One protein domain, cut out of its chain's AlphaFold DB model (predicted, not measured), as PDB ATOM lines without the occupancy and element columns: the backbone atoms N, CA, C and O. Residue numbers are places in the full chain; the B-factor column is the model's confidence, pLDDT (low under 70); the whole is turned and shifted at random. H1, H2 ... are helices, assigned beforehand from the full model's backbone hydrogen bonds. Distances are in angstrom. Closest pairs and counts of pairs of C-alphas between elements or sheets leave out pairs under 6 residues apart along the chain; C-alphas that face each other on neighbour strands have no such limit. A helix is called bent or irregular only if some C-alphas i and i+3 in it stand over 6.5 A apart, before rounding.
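AT A GLANCE: This is residues 152 to 247 of the 746 residues of the protein "Hypothetical protein" of Symbiodinium sp. KB8 (UniProt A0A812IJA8). One very long helix, H3, folds back on itself near residues 206 and 207, and its two arms H3a and H3b make a narrow V that is closed at this fold and open at the other end. Near the open end lie the short helices H2 and H1 and a small loop head of residues 161 to 173 and the last printed residues, 243 to 247. The printed part has 96 residues, with the named helices H1, H2 and H3 in that order and no named strand; its class is all helix. It is extended, with a radius of gyration of the C-alphas of 20.0 A, and a rod in outline, spanning 63 by 28 by 13 A.

IN THESE COORDINATES: Start with H3, residues 179 to 238, assigned as one helix by its hydrogen bonds but bent: C-alphas 205 and 208 are 9.4 A apart. Find C-alpha 179 at (6.522, 9.483, 92.146); from there arm H3a runs 39.8 A to C-alpha 205 at (-18.160, 25.521, 118.953). Arm H3b, residues 208 to 238, runs 43.1 A to C-alpha 238 at (17.745, 13.597, 99.233), with a kink of 32 degrees near residue 232. Before H3 come H2, residues 174 to 177, 4.9 A long, and H1, residues 154 to 160, 10.4 A long.

HOW THE PARTS SIT: H3a and H3b touch, the closest C-alphas being those of Gly 203 and Ala 211, 3.7 A apart. They run opposite ways at a shallow tilt of 29 degrees. H2 and H3a meet only through their tight link of 1 residue. H1 is apart from H2, H3a and H3b. In H1 every O i to N i+4 pair is within hydrogen-bond range, in H3a 22 of 23 and in H3b 25 of 27; H2 is too short for such a pair, but its one O i to N i+3 pair is within range.

THE WHOLE: The C-alphas farthest apart, those of Asn 153 and Leu 206, are 63.7 A apart. The printed part has no cut. The link from H1 to H2 is long, with 13 residues. Residues 235 to 241, of which 235 to 238 belong to H3, stand free. The mean pLDDT of the printed part is 75.5; look for values under 70 at residues 152 to 160, 178 to 183, 187 and 227 to 242.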
ATOM      1  N   VAL A 152      19.632   1.521  74.000       54.12
ATOM      2  CA  VAL A 152      18.355   2.209  73.709       54.12
ATOM      3  C   VAL A 152      18.439   3.443  72.792       54.12
ATOM      4  O   VAL A 152      19.037   4.462  73.107       54.12
ATOM      5  N   ASN A 153      17.747   3.360  71.652       60.50
ATOM      6  CA  ASN A 153      17.617   4.441  70.675       60.50
ATOM      7  C   ASN A 153      17.076   5.736  71.331       60.50
ATOM      8  O   ASN A 153      15.951   5.759  71.835       60.50
ATOM      9  N   GLU A 154      17.863   6.819  71.288       57.81
ATOM     10  CA  GLU A 154      17.527   8.138  71.854       57.81
ATOM     11  C   GLU A 154      16.206   8.715  71.321       57.81
ATOM     12  O   GLU A 154      15.516   9.441  72.043       57.81
ATOM     13  N   GLN A 155      15.816   8.388  70.082       58.38
ATOM     14  CA  GLN A 155      14.540   8.838  69.516       58.38
ATOM     15  C   GLN A 155      13.347   8.192  70.230       58.38
ATOM     16  O   GLN A 155      12.376   8.875  70.544       58.38
ATOM     17  N   TYR A 156      13.460   6.914  70.598       60.06
ATOM     18  CA  TYR A 156      12.405   6.194  71.316       60.06
ATOM     19  C   TYR A 156      12.221   6.713  72.755       60.06
ATOM     20  O   TYR A 156      11.101   6.769  73.265       60.06
ATOM     21  N   VAL A 157      13.309   7.157  73.397       61.41
ATOM     22  CA  VAL A 157      13.272   7.780  74.733       61.41
ATOM     23  C   VAL A 157      12.546   9.130  74.696       61.41
ATOM     24  O   VAL A 157      11.741   9.417  75.584       61.41
ATOM     25  N   ARG A 158      12.774   9.941  73.652       63.44
ATOM     26  CA  ARG A 158      12.130  11.258  73.503       63.44
ATOM     27  C   ARG A 158      10.646  11.168  73.164       63.44
ATOM     28  O   ARG A 158       9.871  11.967  73.677       63.44
ATOM     29  N   GLU A 159      10.244  10.196  72.351       65.81
ATOM     30  CA  GLU A 159       8.847  10.062  71.919       65.81
ATOM     31  C   GLU A 159       7.924   9.478  73.001       65.81
ATOM     32  O   GLU A 159       6.742   9.811  73.029       65.81
ATOM     33  N   ARG A 160       8.436   8.641  73.920       55.72
ATOM     34  CA  ARG A 160       7.606   7.948  74.930       55.72
ATOM     35  C   ARG A 160       7.784   8.406  76.382       55.72
ATOM     36  O   ARG A 160       7.161   7.815  77.258       55.72
ATOM     37  N   LYS A 161       8.589   9.444  76.657       75.12
ATOM     38  CA  LYS A 161       8.871   9.954  78.023       75.12
ATOM     39  C   LYS A 161       9.285   8.853  79.022       75.12
ATOM     40  O   LYS A 161       8.912   8.895  80.190       75.12
ATOM     41  N   VAL A 162      10.039   7.846  78.582       81.31
ATOM     42  CA  VAL A 162      10.478   6.756  79.469       81.31
ATOM     43  C   VAL A 162      11.722   7.205  80.233       81.31
ATOM     44  O   VAL A 162      12.763   7.448  79.625       81.31
ATOM     45  N   LEU A 163      11.629   7.301  81.562       87.38
ATOM     46  CA  LEU A 163      12.784   7.592  82.417       87.38
ATOM     47  C   LEU A 163      13.753   6.402  82.414       87.38
ATOM     48  O   LEU A 163      13.350   5.248  82.585       87.38
ATOM     49  N   VAL A 164      15.044   6.680  82.234       93.38
ATOM     50  CA  VAL A 164      16.119   5.676  82.216       93.38
ATOM     51  C   VAL A 164      17.111   5.944  83.341       93.38
ATOM     52  O   VAL A 164      17.387   7.086  83.683       93.38
ATOM     53  N   CYS A 165      17.673   4.881  83.915       92.88
ATOM     54  CA  CYS A 165      18.721   4.983  84.929       92.88
ATOM     55  C   CYS A 165      19.975   5.666  84.367       92.88
ATOM     56  O   CYS A 165      20.537   5.194  83.382       92.88
ATOM     57  N   GLU A 166      20.486   6.706  85.020       86.25
ATOM     58  CA  GLU A 166      21.684   7.434  84.577       86.25
ATOM     59  C   GLU A 166      22.934   6.551  84.518       86.25
ATOM     60  O   GLU A 166      23.772   6.718  83.633       86.25
ATOM     61  N   ARG A 167      23.048   5.567  85.421       89.00
ATOM     62  CA  ARG A 167      24.238   4.708  85.524       89.00
ATOM     63  C   ARG A 167      24.221   3.501  84.597       89.00
ATOM     64  O   ARG A 167      25.272   3.131  84.091       89.00
ATOM     65  N   CYS A 168      23.071   2.855  84.407       92.38
ATOM     66  CA  CYS A 168      22.982   1.631  83.598       92.38
ATOM     67  C   CYS A 168      22.090   1.749  82.360       92.38
ATOM     68  O   CYS A 168      21.928   0.760  81.653       92.38
ATOM     69  N   ARG A 169      21.484   2.921  82.124       88.88
ATOM     70  CA  ARG A 169      20.601   3.244  80.988       88.88
ATOM     71  C   ARG A 169      19.414   2.295  80.786       88.88
ATOM     72  O   ARG A 169      18.747   2.349  79.758       88.88
ATOM     73  N   ARG A 170      19.085   1.460  81.780       91.19
ATOM     74  CA  ARG A 170      17.882   0.615  81.765       91.19
ATOM     75  C   ARG A 170      16.633   1.464  82.045       91.19
ATOM     76  O   ARG A 170      16.714   2.348  82.904       91.19
ATOM     77  N   PRO A 171      15.498   1.201  81.368       88.94
ATOM     78  CA  PRO A 171      14.234   1.866  81.669       88.94
ATOM     79  C   PRO A 171      13.847   1.608  83.127       88.94
ATOM     80  O   PRO A 171      13.973   0.486  83.623       88.94
ATOM     81  N   MET A 172      13.441   2.663  83.827       85.38
ATOM     82  CA  MET A 172      12.992   2.568  85.211       85.38
ATOM     83  C   MET A 172      11.577   2.002  85.282       85.38
ATOM     84  O   MET A 172      10.760   2.249  84.396       85.38
ATOM     85  N   ASP A 173      11.291   1.267  86.353       84.62
ATOM     86  CA  ASP A 173       9.961   0.726  86.629       84.62
ATOM     87  C   ASP A 173       8.913   1.855  86.726       84.62
ATOM     88  O   ASP A 173       9.185   2.929  87.266       84.62
ATOM     89  N   THR A 174       7.710   1.610  86.206       72.94
ATOM     90  CA  THR A 174       6.575   2.553  86.199       72.94
ATOM     91  C   THR A 174       6.202   3.091  87.582       72.94
ATOM     92  O   THR A 174       5.775   4.237  87.702       72.94
ATOM     93  N   SER A 175       6.437   2.315  88.643       72.81
ATOM     94  CA  SER A 175       6.241   2.757  90.031       72.81
ATOM     95  C   SER A 175       7.137   3.944  90.417       72.81
ATOM     96  O   SER A 175       6.738   4.787  91.219       72.81
ATOM     97  N   VAL A 176       8.318   4.061  89.804       72.88
ATOM     98  CA  VAL A 176       9.257   5.179  89.994       72.88
ATOM     99  C   VAL A 176       8.896   6.365  89.096       72.88
ATOM    100  O   VAL A 176       9.129   7.509  89.476       72.88
ATOM    101  N   GLN A 177       8.275   6.115  87.938       72.69
ATOM    102  CA  GLN A 177       7.918   7.152  86.960       72.69
ATOM    103  C   GLN A 177       6.775   8.074  87.418       72.69
ATOM    104  O   GLN A 177       6.667   9.192  86.926       72.69
ATOM    105  N   HIS A 178       5.941   7.641  88.369       64.94
ATOM    106  CA  HIS A 178       4.791   8.415  88.862       64.94
ATOM    107  C   HIS A 178       4.992   9.028  90.258       64.94
ATOM    108  O   HIS A 178       4.029   9.471  90.883       64.94
ATOM    109  N   ARG A 179       6.228   9.071  90.765       63.16
ATOM    110  CA  ARG A 179       6.522   9.483  92.146       63.16
ATOM    111  C   ARG A 179       6.106  10.930  92.461       63.16
ATOM    112  O   ARG A 179       5.555  11.172  93.533       63.16
ATOM    113  N   ASP A 180       6.251  11.841  91.501       60.97
ATOM    114  CA  ASP A 180       5.888  13.261  91.652       60.97
ATOM    115  C   ASP A 180       4.362  13.475  91.714       60.97
ATOM    116  O   ASP A 180       3.859  14.373  92.399       60.97
ATOM    117  N   ALA A 181       3.595  12.589  91.065       65.62
ATOM    118  CA  ALA A 181       2.135  12.600  91.131       65.62
ATOM    119  C   ALA A 181       1.627  12.194  92.528       65.62
ATOM    120  O   ALA A 181       0.655  12.765  93.022       65.62
ATOM    121  N   TYR A 182       2.314  11.264  93.204       57.06
ATOM    122  CA  TYR A 182       1.972  10.856  94.571       57.06
ATOM    123  C   TYR A 182       2.346  11.912  95.625       57.06
ATOM    124  O   TYR A 182       1.598  12.082  96.588       57.06
ATOM    125  N   GLN A 183       3.436  12.668  95.434       63.44
ATOM    126  CA  GLN A 183       3.792  13.795  96.314       63.44
ATOM    127  C   GLN A 183       2.761  14.925  96.230       63.44
ATOM    128  O   GLN A 183       2.258  15.391  97.252       63.44
ATOM    129  N   THR A 184       2.367  15.289  95.009       70.38
ATOM    130  CA  THR A 184       1.340  16.313  94.775       70.38
ATOM    131  C   THR A 184      -0.017  15.880  95.346       70.38
ATOM    132  O   THR A 184      -0.714  16.671  95.982       70.38
ATOM    133  N   GLY A 185      -0.370  14.596  95.205       71.94
ATOM    134  CA  GLY A 185      -1.588  14.030  95.787       71.94
ATOM    135  C   GLY A 185      -1.619  14.075  97.319       71.94
ATOM    136  O   GLY A 185      -2.658  14.394  97.894       71.94
ATOM    137  N   GLY A 186      -0.489  13.819  97.988       74.94
ATOM    138  CA  GLY A 186      -0.384  13.837  99.452       74.94
ATOM    139  C   GLY A 186      -0.599  15.223 100.067       74.94
ATOM    140  O   GLY A 186      -1.361  15.360 101.026       74.94
ATOM    141  N   SER A 187      -0.003  16.271  99.489       69.00
ATOM    142  CA  SER A 187      -0.165  17.650  99.977       69.00
ATOM    143  C   SER A 187      -1.583  18.183  99.761       69.00
ATOM    144  O   SER A 187      -2.134  18.864 100.632       69.00
ATOM    145  N   ILE A 188      -2.211  17.834  98.635       75.69
ATOM    146  CA  ILE A 188      -3.603  18.202  98.346       75.69
ATOM    147  C   ILE A 188      -4.554  17.466  99.299       75.69
ATOM    148  O   ILE A 188      -5.422  18.095  99.907       75.69
ATOM    149  N   ALA A 189      -4.358  16.160  99.495       81.12
ATOM    150  CA  ALA A 189      -5.175  15.362 100.405       81.12
ATOM    151  C   ALA A 189      -5.052  15.833 101.864       81.12
ATOM    152  O   ALA A 189      -6.066  15.944 102.554       81.12
ATOM    153  N   GLY A 190      -3.842  16.177 102.321       84.56
ATOM    154  CA  GLY A 190      -3.610  16.721 103.662       84.56
ATOM    155  C   GLY A 190      -4.302  18.067 103.885       84.56
ATOM    156  O   GLY A 190      -4.948  18.270 104.912       84.56
ATOM    157  N   SER A 191      -4.248  18.962 102.896       81.31
ATOM    158  CA  SER A 191      -4.871  20.292 102.976       81.31
ATOM    159  C   SER A 191      -6.401  20.212 102.968       81.31
ATOM    160  O   SER A 191      -7.068  20.890 103.753       81.31
ATOM    161  N   LEU A 192      -6.971  19.340 102.130       85.81
ATOM    162  CA  LEU A 192      -8.417  19.110 102.074       85.81
ATOM    163  C   LEU A 192      -8.929  18.418 103.341       85.81
ATOM    164  O   LEU A 192      -9.901  18.880 103.940       85.81
ATOM    165  N   GLY A 193      -8.253  17.358 103.792       87.00
ATOM    166  CA  GLY A 193      -8.610  16.644 105.020       87.00
ATOM    167  C   GLY A 193      -8.529  17.541 106.254       87.00
ATOM    168  O   GLY A 193      -9.448  17.552 107.075       87.00
ATOM    169  N   GLY A 194      -7.481  18.363 106.343       89.88
ATOM    170  CA  GLY A 194      -7.319  19.350 107.404       89.88
ATOM    171  C   GLY A 194      -8.420  20.413 107.399       89.88
ATOM    172  O   GLY A 194      -8.989  20.698 108.450       89.88
ATOM    173  N   SER A 195      -8.789  20.948 106.231       85.06
ATOM    174  CA  SER A 195      -9.850  21.962 106.100       85.06
ATOM    175  C   SER A 195     -11.223  21.439 106.536       85.06
ATOM    176  O   SER A 195     -11.967  22.120 107.247       85.06
ATOM    177  N   VAL A 196     -11.563  20.208 106.142       87.81
ATOM    178  CA  VAL A 196     -12.832  19.571 106.526       87.81
ATOM    179  C   VAL A 196     -12.847  19.268 108.024       87.81
ATOM    180  O   VAL A 196     -13.809  19.615 108.706       87.81
ATOM    181  N   GLY A 197     -11.762  18.709 108.570       86.81
ATOM    182  CA  GLY A 197     -11.661  18.437 110.005       86.81
ATOM    183  C   GLY A 197     -11.712  19.707 110.859       86.81
ATOM    184  O   GLY A 197     -12.448  19.773 111.842       86.81
ATOM    185  N   GLY A 198     -10.983  20.749 110.456       86.44
ATOM    186  CA  GLY A 198     -10.936  22.018 111.175       86.44
ATOM    187  C   GLY A 198     -12.264  22.774 111.137       86.44
ATOM    188  O   GLY A 198     -12.705  23.286 112.166       86.44
ATOM    189  N   SER A 199     -12.947  22.797 109.987       83.56
ATOM    190  CA  SER A 199     -14.266  23.435 109.861       83.56
ATOM    191  C   SER A 199     -15.345  22.733 110.685       83.56
ATOM    192  O   SER A 199     -16.153  23.411 111.317       83.56
ATOM    193  N   MET A 200     -15.324  21.398 110.755       87.06
ATOM    194  CA  MET A 200     -16.247  20.631 111.597       87.06
ATOM    195  C   MET A 200     -16.011  20.884 113.090       87.06
ATOM    196  O   MET A 200     -16.964  21.135 113.827       87.06
ATOM    197  N   LEU A 201     -14.751  20.869 113.536       86.31
ATOM    198  CA  LEU A 201     -14.414  21.034 114.953       86.31
ATOM    199  C   LEU A 201     -14.675  22.457 115.456       86.31
ATOM    200  O   LEU A 201     -15.292  22.638 116.503       86.31
ATOM    201  N   ALA A 202     -14.250  23.479 114.711       85.50
ATOM    202  CA  ALA A 202     -14.439  24.866 115.129       85.50
ATOM    203  C   ALA A 202     -15.859  25.382 114.837       85.50
ATOM    204  O   ALA A 202     -16.381  26.215 115.582       85.50
ATOM    205  N   GLY A 203     -16.515  24.862 113.793       78.06
ATOM    206  CA  GLY A 203     -17.900  25.194 113.456       78.06
ATOM    207  C   GLY A 203     -18.904  24.733 114.510       78.06
ATOM    208  O   GLY A 203     -19.865  25.450 114.787       78.06
ATOM    209  N   ALA A 204     -18.651  23.595 115.164       85.31
ATOM    210  CA  ALA A 204     -19.493  23.094 116.252       85.31
ATOM    211  C   ALA A 204     -19.460  23.984 117.509       85.31
ATOM    212  O   ALA A 204     -20.433  24.018 118.259       85.31
ATOM    213  N   VAL A 205     -18.362  24.713 117.738       85.44
ATOM    214  CA  VAL A 205     -18.160  25.521 118.953       85.44
ATOM    215  C   VAL A 205     -18.490  26.996 118.728       85.44
ATOM    216  O   VAL A 205     -19.044  27.647 119.610       85.44
ATOM    217  N   LEU A 206     -18.158  27.539 117.554       87.00
ATOM    218  CA  LEU A 206     -18.193  28.982 117.282       87.00
ATOM    219  C   LEU A 206     -19.116  29.358 116.107       87.00
ATOM    220  O   LEU A 206     -19.095  30.495 115.629       87.00
ATOM    221  N   GLY A 207     -19.930  28.415 115.622       84.00
ATOM    222  CA  GLY A 207     -20.883  28.651 114.540       84.00
ATOM    223  C   GLY A 207     -20.205  28.969 113.195       84.00
ATOM    224  O   GLY A 207     -19.077  28.535 112.951       84.00
ATOM    225  N   PRO A 208     -20.858  29.731 112.295       82.94
ATOM    226  CA  PRO A 208     -20.365  29.954 110.930       82.94
ATOM    227  C   PRO A 208     -18.979  30.611 110.854       82.94
ATOM    228  O   PRO A 208     -18.162  30.248 110.011       82.94
ATOM    229  N   VAL A 209     -18.686  31.544 111.766       84.44
ATOM    230  CA  VAL A 209     -17.369  32.201 111.847       84.44
ATOM    231  C   VAL A 209     -16.305  31.207 112.323       84.44
ATOM    232  O   VAL A 209     -15.196  31.177 111.789       84.44
ATOM    233  N   GLY A 210     -16.672  30.330 113.260       86.50
ATOM    234  CA  GLY A 210     -15.868  29.187 113.681       86.50
ATOM    235  C   GLY A 210     -15.516  28.242 112.547       86.50
ATOM    236  O   GLY A 210     -14.361  27.861 112.408       86.50
ATOM    237  N   ALA A 211     -16.492  27.898 111.708       88.38
ATOM    238  CA  ALA A 211     -16.286  26.985 110.588       88.38
ATOM    239  C   ALA A 211     -15.275  27.540 109.573       88.38
ATOM    240  O   ALA A 211     -14.428  26.792 109.088       88.38
ATOM    241  N   LEU A 212     -15.308  28.850 109.300       83.06
ATOM    242  CA  LEU A 212     -14.347  29.508 108.409       83.06
ATOM    243  C   LEU A 212     -12.943  29.573 109.019       83.06
ATOM    244  O   LEU A 212     -11.970  29.197 108.367       83.06
ATOM    245  N   ALA A 213     -12.831  29.986 110.284       87.62
ATOM    246  CA  ALA A 213     -11.546  30.012 110.982       87.62
ATOM    247  C   ALA A 213     -10.942  28.602 111.112       87.62
ATOM    248  O   ALA A 213      -9.746  28.407 110.906       87.62
ATOM    249  N   GLY A 214     -11.788  27.608 111.382       91.44
ATOM    250  CA  GLY A 214     -11.426  26.200 111.434       91.44
ATOM    251  C   GLY A 214     -10.999  25.640 110.087       91.44
ATOM    252  O   GLY A 214     -10.017  24.909 110.034       91.44
ATOM    253  N   ALA A 215     -11.677  26.001 108.994       89.81
ATOM    254  CA  ALA A 215     -11.278  25.593 107.649       89.81
ATOM    255  C   ALA A 215      -9.872  26.101 107.315       89.81
ATOM    256  O   ALA A 215      -9.036  25.333 106.853       89.81
ATOM    257  N   ILE A 216      -9.590  27.373 107.606       87.00
ATOM    258  CA  ILE A 216      -8.291  27.994 107.320       87.00
ATOM    259  C   ILE A 216      -7.198  27.405 108.219       87.00
ATOM    260  O   ILE A 216      -6.145  26.996 107.729       87.00
ATOM    261  N   GLY A 217      -7.446  27.307 109.528       89.38
ATOM    262  CA  GLY A 217      -6.493  26.712 110.469       89.38
ATOM    263  C   GLY A 217      -6.227  25.236 110.168       89.38
ATOM    264  O   GLY A 217      -5.082  24.788 110.185       89.38
ATOM    265  N   GLY A 218      -7.277  24.499 109.813       90.69
ATOM    266  CA  GLY A 218      -7.220  23.111 109.389       90.69
ATOM    267  C   GLY A 218      -6.471  22.923 108.072       90.69
ATOM    268  O   GLY A 218      -5.660  22.008 107.977       90.69
ATOM    269  N   ALA A 219      -6.665  23.806 107.088       86.06
ATOM    270  CA  ALA A 219      -5.907  23.805 105.839       86.06
ATOM    271  C   ALA A 219      -4.413  23.966 106.116       86.06
ATOM    272  O   ALA A 219      -3.621  23.140 105.685       86.06
ATOM    273  N   ILE A 220      -4.031  24.974 106.903       82.69
ATOM    274  CA  ILE A 220      -2.626  25.271 107.215       82.69
ATOM    275  C   ILE A 220      -1.987  24.120 107.999       82.69
ATOM    276  O   ILE A 220      -0.875  23.697 107.679       82.69
ATOM    277  N   ALA A 221      -2.681  23.589 109.007       87.25
ATOM    278  CA  ALA A 221      -2.199  22.450 109.782       87.25
ATOM    279  C   ALA A 221      -2.108  21.176 108.927       87.25
ATOM    280  O   ALA A 221      -1.120  20.454 109.014       87.25
ATOM    281  N   GLY A 222      -3.090  20.931 108.059       87.00
ATOM    282  CA  GLY A 222      -3.125  19.805 107.129       87.00
ATOM    283  C   GLY A 222      -2.047  19.885 106.050       87.00
ATOM    284  O   GLY A 222      -1.404  18.879 105.754       87.00
ATOM    285  N   SER A 223      -1.772  21.078 105.518       76.62
ATOM    286  CA  SER A 223      -0.658  21.322 104.598       76.62
ATOM    287  C   SER A 223       0.684  21.120 105.290       76.62
ATOM    288  O   SER A 223       1.568  20.508 104.705       76.62
ATOM    289  N   ARG A 224       0.843  21.568 106.546       80.25
ATOM    290  CA  ARG A 224       2.072  21.346 107.329       80.25
ATOM    291  C   ARG A 224       2.267  19.882 107.707       80.25
ATOM    292  O   ARG A 224       3.385  19.397 107.632       80.25
ATOM    293  N   ALA A 225       1.204  19.166 108.062       80.19
ATOM    294  CA  ALA A 225       1.264  17.734 108.334       80.19
ATOM    295  C   ALA A 225       1.553  16.928 107.059       80.19
ATOM    296  O   ALA A 225       2.374  16.017 107.088       80.19
ATOM    297  N   GLY A 226       0.935  17.293 105.930       78.00
ATOM    298  CA  GLY A 226       1.234  16.718 104.618       78.00
ATOM    299  C   GLY A 226       2.671  17.003 104.176       78.00
ATOM    300  O   GLY A 226       3.346  16.093 103.705       78.00
ATOM    301  N   ALA A 227       3.158  18.226 104.407       69.12
ATOM    302  CA  ALA A 227       4.537  18.625 104.144       69.12
ATOM    303  C   ALA A 227       5.531  17.869 105.040       69.12
ATOM    304  O   ALA A 227       6.474  17.290 104.521       69.12
ATOM    305  N   ALA A 228       5.286  17.762 106.347       69.62
ATOM    306  CA  ALA A 228       6.147  17.023 107.275       69.62
ATOM    307  C   ALA A 228       6.149  15.506 106.994       69.62
ATOM    308  O   ALA A 228       7.187  14.848 107.064       69.62
ATOM    309  N   ALA A 229       4.996  14.940 106.618       69.81
ATOM    310  CA  ALA A 229       4.903  13.555 106.161       69.81
ATOM    311  C   ALA A 229       5.669  13.346 104.844       69.81
ATOM    312  O   ALA A 229       6.285  12.297 104.656       69.81
ATOM    313  N   SER A 230       5.675  14.346 103.955       61.53
ATOM    314  CA  SER A 230       6.505  14.321 102.754       61.53
ATOM    315  C   SER A 230       7.988  14.559 103.049       61.53
ATOM    316  O   SER A 230       8.800  13.898 102.423       61.53
ATOM    317  N   GLU A 231       8.363  15.374 104.041       60.09
ATOM    318  CA  GLU A 231       9.756  15.629 104.448       60.09
ATOM    319  C   GLU A 231      10.419  14.385 105.046       60.09
ATOM    320  O   GLU A 231      11.543  14.058 104.677       60.09
ATOM    321  N   GLY A 232       9.702  13.599 105.858       57.53
ATOM    322  CA  GLY A 232      10.195  12.292 106.321       57.53
ATOM    323  C   GLY A 232      10.421  11.285 105.181       57.53
ATOM    324  O   GLY A 232      11.220  10.357 105.309       57.53
ATOM    325  N   ILE A 233       9.747  11.483 104.043       54.03
ATOM    326  CA  ILE A 233       9.981  10.742 102.798       54.03
ATOM    327  C   ILE A 233      11.092  11.418 101.970       54.03
ATOM    328  O   ILE A 233      11.830  10.707 101.290       54.03
ATOM    329  N   CYS A 234      11.259  12.742 102.050       45.09
ATOM    330  CA  CYS A 234      12.294  13.518 101.365       45.09
ATOM    331  C   CYS A 234      13.690  13.329 101.969       45.09
ATOM    332  O   CYS A 234      14.623  13.171 101.198       45.09
ATOM    333  N   ASP A 235      13.869  13.194 103.285       41.91
ATOM    334  CA  ASP A 235      15.188  12.887 103.883       41.91
ATOM    335  C   ASP A 235      15.696  11.486 103.478       41.91
ATOM    336  O   ASP A 235      16.888  11.253 103.248       41.91
ATOM    337  N   ALA A 236      14.771  10.543 103.273       48.59
ATOM    338  CA  ALA A 236      15.066   9.244 102.669       48.59
ATOM    339  C   ALA A 236      15.324   9.325 101.144       48.59
ATOM    340  O   ALA A 236      15.755   8.342 100.538       48.59
ATOM    341  N   VAL A 237      15.057  10.474 100.511       47.50
ATOM    342  CA  VAL A 237      15.150  10.711  99.061       47.50
ATOM    343  C   VAL A 237      16.283  11.660  98.667       47.50
ATOM    344  O   VAL A 237      16.899  11.402  97.635       47.50
ATOM    345  N   ASP A 238      16.640  12.658  99.474       41.19
ATOM    346  CA  ASP A 238      17.745  13.597  99.233       41.19
ATOM    347  C   ASP A 238      19.111  12.933  99.441       41.19
ATOM    348  O   ASP A 238      20.079  13.250  98.750       41.19
ATOM    349  N   SER A 239      19.168  11.859 100.236       43.09
ATOM    350  CA  SER A 239      20.284  10.899 100.198       43.09
ATOM    351  C   SER A 239      20.347  10.068  98.899       43.09
ATOM    352  O   SER A 239      21.267   9.274  98.704       43.09
ATOM    353  N   SER A 240      19.392  10.244  97.977       50.97
ATOM    354  CA  SER A 240      19.219   9.442  96.762       50.97
ATOM    355  C   SER A 240      18.992  10.254  95.475       50.97
ATOM    356  O   SER A 240      18.524   9.677  94.491       50.97
ATOM    357  N   GLY A 241      19.371  11.541  95.452       51.50
ATOM    358  CA  GLY A 241      19.179  12.509  94.351       51.50
ATOM    359  C   GLY A 241      19.847  12.196  92.999       51.50
ATOM    360  O   GLY A 241      19.997  13.077  92.162       51.50
ATOM    361  N   THR A 242      20.244  10.949  92.754       61.41
ATOM    362  CA  THR A 242      20.680  10.470  91.438       61.41
ATOM    363  C   THR A 242      19.589   9.587  90.838       61.41
ATOM    364  O   THR A 242      18.998   8.750  91.533       61.41
ATOM    365  N   GLN A 243      19.304   9.745  89.541       84.88
ATOM    366  CA  GLN A 243      18.315   8.934  88.823       84.88
ATOM    367  C   GLN A 243      18.872   7.518  88.589       84.88
ATOM    368  O   GLN A 243      19.163   7.102  87.470       84.88
ATOM    369  N   LEU A 244      19.032   6.741  89.661       89.44
ATOM    370  CA  LEU A 244      19.545   5.375  89.636       89.44
ATOM    371  C   LEU A 244      18.417   4.364  89.854       89.44
ATOM    372  O   LEU A 244      17.593   4.524  90.752       89.44
ATOM    373  N   CYS A 245      18.399   3.284  89.071       91.19
ATOM    374  CA  CYS A 245      17.518   2.149  89.345       91.19
ATOM    375  C   CYS A 245      17.938   1.427  90.635       91.19
ATOM    376  O   CYS A 245      19.096   1.516  91.051       91.19
ATOM    377  N   ASN A 246      17.019   0.662  91.233       85.62
ATOM    378  CA  ASN A 246      17.234  -0.021  92.517       85.62
ATOM    379  C   ASN A 246      18.500  -0.894  92.526       85.62
ATOM    380  O   ASN A 246      19.296  -0.804  93.452       85.62
ATOM    381  N   VAL A 247      18.777  -1.605  91.429       87.56
ATOM    382  CA  VAL A 247      20.002  -2.412  91.274       87.56
ATOM    383  C   VAL A 247      21.272  -1.551  91.342       87.56
ATOM    384  O   VAL A 247      22.258  -1.910  91.983       87.56
TER     385      VAL A 247